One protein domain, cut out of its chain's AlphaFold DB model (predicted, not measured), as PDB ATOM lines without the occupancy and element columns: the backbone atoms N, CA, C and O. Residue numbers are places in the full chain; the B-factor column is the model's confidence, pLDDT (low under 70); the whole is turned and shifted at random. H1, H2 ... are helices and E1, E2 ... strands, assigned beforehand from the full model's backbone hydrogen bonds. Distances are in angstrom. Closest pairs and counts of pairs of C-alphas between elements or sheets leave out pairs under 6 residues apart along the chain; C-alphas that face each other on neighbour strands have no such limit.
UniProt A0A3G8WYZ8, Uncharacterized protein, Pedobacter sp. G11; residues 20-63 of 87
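AT A GLANCE: This is residues 20 to 63 of the 87 residues of an uncharacterized protein of Pedobacter sp. G11 (UniProt A0A3G8WYZ8). A three-stranded antiparallel sheet, strongly twisted, bends at its middle strand E2 into a wide V, with the short helix H1 between the end of E1 and E3. The printed part has 44 residues, with three named strands and one named helix in the order E1, E2, E3, H1 along the chain; the sheet's order is E1 - E2 - E3, a meander, each strand the antiparallel neighbour of the one before. The class is mostly strand; the whole is compact, radius of gyration of the C-alphas 10.5 A, spans 32 by 23 by 14 A.

HOW THE PARTS SIT: E1, residues 20 to 26, and E2, residues 29 to 38, form a hairpin at 135 degrees; N 22 and O 33 are 2.8 A apart, within hydrogen-bond range. E2 bends by 56 degrees at residue 32. E2 and E3, residues 43 to 48, form a hairpin at 136 degrees; N 36 and O 45 are 2.9 A apart, within hydrogen-bond range. Residues 46 to 47 of E3 also pair, antiparallel, with residues 53 to 54. H1, residues 56 to 59, is on the sheet, height 5.4 A, over none of its strands; its closest C-alphas to E1 are Phe 59 and Lys 26, 5.7 A. H1 is too short for any O i to N i+4 pair; its one O i to N i+3 pair is within range.

IN THESE COORDINATES: E1 begins at C-alpha 20 (448.942, 349.653, 366.265) and spans 17.8 A, E2 26.4 A, E3 16.8 A; H1 ends at C-alpha 59 (449.512, 364.496, 371.693).

THE WHOLE: The C-alphas farthest apart, of Gly 28 and Arg 40, are 32.2 A apart. The printed part has no cut and no long link. Residue 51 and residues 60 to 63 have pLDDT under 70.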
ATOM      1  N   ALA A  20     449.789 349.159 367.345       78.62
ATOM      2  CA  ALA A  20     448.942 349.653 366.265       78.62
ATOM      3  C   ALA A  20     449.467 350.983 365.700       78.62
ATOM      4  O   ALA A  20     449.806 351.893 366.457       78.62
ATOM      5  N   GLU A  21     449.495 351.130 364.375       83.00
ATOM      6  CA  GLU A  21     449.767 352.419 363.729       83.00
ATOM      7  C   GLU A  21     448.560 353.360 363.851       83.00
ATOM      8  O   GLU A  21     447.426 352.999 363.532       83.00
ATOM      9  N   ALA A  22     448.811 354.593 364.285       80.00
ATOM     10  CA  ALA A  22     447.816 355.646 364.411       80.00
ATOM     11  C   ALA A  22     448.362 356.979 363.885       80.00
ATOM     12  O   ALA A  22     449.554 357.269 363.955       80.00
ATOM     13  N   THR A  23     447.473 357.829 363.369       85.19
ATOM     14  CA  THR A  23     447.815 359.208 362.998       85.19
ATOM     15  C   THR A  23     447.289 360.156 364.063       85.19
ATOM     16  O   THR A  23     446.091 360.172 364.339       85.19
ATOM     17  N   VAL A  24     448.172 360.966 364.639       82.25
ATOM     18  CA  VAL A  24     447.844 361.955 365.675       82.25
ATOM     19  C   VAL A  24     448.241 363.355 365.218       82.25
ATOM     20  O   VAL A  24     449.126 363.525 364.380       82.25
ATOM     21  N   THR A  25     447.580 364.379 365.751       80.69
ATOM     22  CA  THR A  25     447.904 365.778 365.445       80.69
ATOM     23  C   THR A  25     448.858 366.315 366.509       80.69
ATOM     24  O   THR A  25     448.485 366.426 367.672       80.69
ATOM     25  N   LYS A  26     450.085 366.668 366.117       79.56
ATOM     26  CA  LYS A  26     451.112 367.286 366.971       79.56
ATOM     27  C   LYS A  26     451.478 368.646 366.379       79.56
ATOM     28  O   LYS A  26     451.878 368.724 365.221       79.56
ATOM     29  N   ASP A  27     451.279 369.721 367.144       76.19
ATOM     30  CA  ASP A  27     451.600 371.100 366.726       76.19
ATOM     31  C   ASP A  27     450.966 371.504 365.375       76.19
ATOM     32  O   ASP A  27     451.601 372.104 364.510       76.19
ATOM     33  N   GLY A  28     449.705 371.111 365.162       81.38
ATOM     34  CA  GLY A  28     448.961 371.383 363.925       81.38
ATOM     35  C   GLY A  28     449.362 370.513 362.725       81.38
ATOM     36  O   GLY A  28     448.801 370.675 361.642       81.38
ATOM     37  N   LYS A  29     450.298 369.572 362.897       78.62
ATOM     38  CA  LYS A  29     450.747 368.639 361.855       78.62
ATOM     39  C   LYS A  29     450.288 367.219 362.169       78.62
ATOM     40  O   LYS A  29     450.342 366.777 363.313       78.62
ATOM     41  N   LYS A  30     449.864 366.484 361.140       81.38
ATOM     42  CA  LYS A  30     449.557 365.051 361.250       81.38
ATOM     43  C   LYS A  30     450.866 364.265 361.292       81.38
ATOM     44  O   LYS A  30     451.675 364.392 360.375       81.38
ATOM     45  N   VAL A  31     451.070 363.470 362.337       84.94
ATOM     46  CA  VAL A  31     452.246 362.611 362.521       84.94
ATOM     47  C   VAL A  31     451.805 361.171 362.764       84.94
ATOM     48  O   VAL A  31     450.806 360.925 363.439       84.94
ATOM     49  N   GLN A  32     452.535 360.221 362.179       85.56
ATOM     50  CA  GLN A  32     452.305 358.793 362.390       85.56
ATOM     51  C   GLN A  32     453.032 358.330 363.652       85.56
ATOM     52  O   GLN A  32     454.204 358.659 363.858       85.56
ATOM     53  N   VAL A  33     452.325 357.580 364.488       85.38
ATOM     54  CA  VAL A  33     452.805 357.023 365.754       85.38
ATOM     55  C   VAL A  33     452.367 355.568 365.880       85.38
ATOM     56  O   VAL A  33     451.402 355.136 365.256       85.38
ATOM     57  N   LEU A  34     453.080 354.819 366.705       85.12
ATOM     58  CA  LEU A  34     452.748 353.463 367.116       85.12
ATOM     59  C   LEU A  34     452.169 353.515 368.529       85.12
ATOM     60  O   LEU A  34     452.715 354.194 369.395       85.12
ATOM     61  N   ILE A  35     451.068 352.820 368.774       79.81
ATOM     62  CA  ILE A  35     450.374 352.817 370.059       79.81
ATOM     63  C   ILE A  35     450.309 351.393 370.599       79.81
ATOM     64  O   ILE A  35     449.916 350.473 369.888       79.81
ATOM     65  N   GLU A  36     450.660 351.228 371.869       81.88
ATOM     66  CA  GLU A  36     450.518 349.979 372.618       81.88
ATOM     67  C   GLU A  36     449.505 350.201 373.742       81.88
ATOM     68  O   GLU A  36     449.624 351.158 374.516       81.88
ATOM     69  N   ALA A  37     448.497 349.338 373.832       75.88
ATOM     70  CA  ALA A  37     447.623 349.303 374.993       75.88
ATOM     71  C   ALA A  37     448.272 348.425 376.067       75.88
ATOM     72  O   ALA A  37     448.696 347.310 375.776       75.88
ATOM     73  N   GLU A  38     448.310 348.904 377.308       76.06
ATOM     74  CA  GLU A  38     448.803 348.157 378.464       76.06
ATOM     75  C   GLU A  38     447.632 347.915 379.438       76.06
ATOM     76  O   GLU A  38     447.412 348.701 380.370       76.06
ATOM     77  N   PRO A  39     446.829 346.844 379.233       72.06
ATOM     78  CA  PRO A  39     445.565 346.646 379.946       72.06
ATOM     79  C   PRO A  39     445.748 346.512 381.455       72.06
ATOM     80  O   PRO A  39     444.913 346.978 382.227       72.06
ATOM     81  N   ARG A  40     446.876 345.926 381.878       76.19
ATOM     82  CA  ARG A  40     447.216 345.713 383.290       76.19
ATOM     83  C   ARG A  40     447.211 347.011 384.101       76.19
ATOM     84  O   ARG A  40     446.860 346.975 385.275       76.19
ATOM     85  N   TYR A  41     447.564 348.132 383.475       73.56
ATOM     86  CA  TYR A  41     447.619 349.446 384.116       73.56
ATOM     87  C   TYR A  41     446.633 350.449 383.508       73.56
ATOM     88  O   TYR A  41     446.685 351.629 383.839       73.56
ATOM     89  N   SER A  42     445.728 349.997 382.626       73.81
ATOM     90  CA  SER A  42     444.807 350.869 381.876       73.81
ATOM     91  C   SER A  42     445.519 352.048 381.193       73.81
ATOM     92  O   SER A  42     444.983 353.153 381.102       73.81
ATOM     93  N   GLN A  43     446.749 351.820 380.722       72.75
ATOM     94  CA  GLN A  43     447.602 352.846 380.129       72.75
ATOM     95  C   GLN A  43     447.721 352.650 378.615       72.75
ATOM     96  O   GLN A  43     447.568 351.550 378.088       72.75
ATOM     97  N   ILE A  44     447.990 353.751 377.914       77.88
ATOM     98  CA  ILE A  44     448.315 353.757 376.491       77.88
ATOM     99  C   ILE A  44     449.731 354.308 376.334       77.88
ATOM    100  O   ILE A  44     449.981 355.465 376.687       77.88
ATOM    101  N   ASN A  45     450.628 353.493 375.787       82.12
ATOM    102  CA  ASN A  45     452.000 353.867 375.477       82.12
ATOM    103  C   ASN A  45     452.069 354.332 374.019       82.12
ATOM    104  O   ASN A  45     451.548 353.672 373.121       82.12
ATOM    105  N   VAL A  46     452.690 355.488 373.781       81.50
ATOM    106  CA  VAL A  46     452.849 356.060 372.438       81.50
ATOM    107  C   VAL A  46     454.317 355.988 372.055       81.50
ATOM    108  O   VAL A  46     455.194 356.312 372.854       81.50
ATOM    109  N   PHE A  47     454.589 355.577 370.827       82.44
ATOM    110  CA  PHE A  47     455.919 355.438 370.264       82.44
ATOM    111  C   PHE A  47     455.981 356.141 368.910       82.44
ATOM    112  O   PHE A  47     454.995 356.198 368.176       82.44
ATOM    113  N   ASN A  48     457.145 356.654 368.537       83.31
ATOM    114  CA  ASN A  48     457.363 357.129 367.172       83.31
ATOM    115  C   ASN A  48     457.585 355.951 366.203       83.31
ATOM    116  O   ASN A  48     457.769 354.806 366.617       83.31
ATOM    117  N   THR A  49     457.642 356.229 364.899       77.62
ATOM    118  CA  THR A  49     457.910 355.222 363.850       77.62
ATOM    119  C   THR A  49     459.281 354.541 363.960       77.62
ATOM    120  O   THR A  49     459.535 353.542 363.295       77.62
ATOM    121  N   GLN A  50     460.171 355.058 364.811       78.06
ATOM    122  CA  GLN A  50     461.475 354.468 365.124       78.06
ATOM    123  C   GLN A  50     461.438 353.610 366.405       78.06
ATOM    124  O   GLN A  50     462.476 353.119 366.842       78.06
ATOM    125  N   GLY A  51     460.266 353.446 367.029       69.25
ATOM    126  CA  GLY A  51     460.063 352.635 368.229       69.25
ATOM    127  C   GLY A  51     460.477 353.300 369.546       69.25
ATOM    128  O   GLY A  51     460.463 352.631 370.578       69.25
ATOM    129  N   LYS A  52     460.830 354.595 369.549       79.94
ATOM    130  CA  LYS A  52     461.119 355.342 370.786       79.94
ATOM    131  C   LYS A  52     459.821 355.765 371.459       79.94
ATOM    132  O   LYS A  52     458.933 356.277 370.784       79.94
ATOM    133  N   SER A  53     459.745 355.598 372.775       82.31
ATOM    134  CA  SER A  53     458.603 356.050 373.566       82.31
ATOM    135  C   SER A  53     458.504 357.577 373.573       82.31
ATOM    136  O   SER A  53     459.497 358.291 373.735       82.31
ATOM    137  N   GLU A  54     457.290 358.086 373.401       82.06
ATOM    138  CA  GLU A  54     456.949 359.499 373.515       82.06
ATOM    139  C   GLU A  54     455.873 359.694 374.590       82.06
ATOM    140  O   GLU A  54     454.949 358.893 374.735       82.06
ATOM    141  N   LYS A  55     455.964 360.797 375.345       82.12
ATOM    142  CA  LYS A  55     454.925 361.153 376.319       82.12
ATOM    143  C   LYS A  55     453.589 361.396 375.620       82.12
ATOM    144  O   LYS A  55     453.498 362.287 374.774       82.12
ATOM    145  N   ARG A  56     452.549 360.690 376.071       74.50
ATOM    146  CA  ARG A  56     451.160 360.824 375.599       74.50
ATOM    147  C   ARG A  56     450.624 362.257 375.696       74.50
ATOM    148  O   ARG A  56     449.929 362.708 374.793       74.50
ATOM    149  N   GLU A  57     450.991 362.986 376.750       76.06
ATOM    150  CA  GLU A  57     450.569 364.374 377.012       76.06
ATOM    151  C   GLU A  57     450.910 365.338 375.859       76.06
ATOM    152  O   GLU A  57     450.186 366.299 375.623       76.06
ATOM    153  N   GLN A  58     451.959 365.054 375.074       70.94
ATOM    154  CA  GLN A  58     452.342 365.875 373.916       70.94
ATOM    155  C   GLN A  58     451.343 365.796 372.751       70.94
ATOM    156  O   GLN A  58     451.327 366.680 371.895       70.94
ATOM    157  N   PHE A  59     450.531 364.740 372.715       71.50
ATOM    158  CA  PHE A  59     449.512 364.496 371.693       71.50
ATOM    159  C   PHE A  59     448.101 364.845 372.180       71.50
ATOM    160  O   PHE A  59     447.164 364.852 371.389       71.50
ATOM    161  N   LEU A  60     447.953 365.142 373.474       68.25
ATOM    162  CA  LEU A  60     446.697 365.535 374.116       68.25
ATOM    163  C   LEU A  60     446.506 367.060 374.152       68.25
ATOM    164  O   LEU A  60     445.638 367.528 374.881       68.25
ATOM    165  N   LYS A  61     447.294 367.842 373.393       62.28
ATOM    166  CA  LYS A  61     447.108 369.299 373.316       62.28
ATOM    167  C   LYS A  61     445.662 369.596 372.909       62.28
ATOM    168  O   LYS A  61     445.275 369.326 371.772       62.28
ATOM    169  N   GLU A  62     444.886 370.151 373.840       60.03
ATOM    170  CA  GLU A  62     443.576 370.722 373.549       60.03
ATOM    171  C   GLU A  62     443.711 371.693 372.369       60.03
ATOM    172  O   GLU A  62     444.695 372.445 372.308       60.03
ATOM    173  N   PRO A  63     442.766 371.692 371.414       53.44
ATOM    174  CA  PRO A  63     442.767 372.675 370.348       53.44
ATOM    175  C   PRO A  63     442.593 374.059 370.976       53.44
ATOM    176  O   PRO A  63     441.491 374.493 371.296       53.44
TER     177      PRO A  63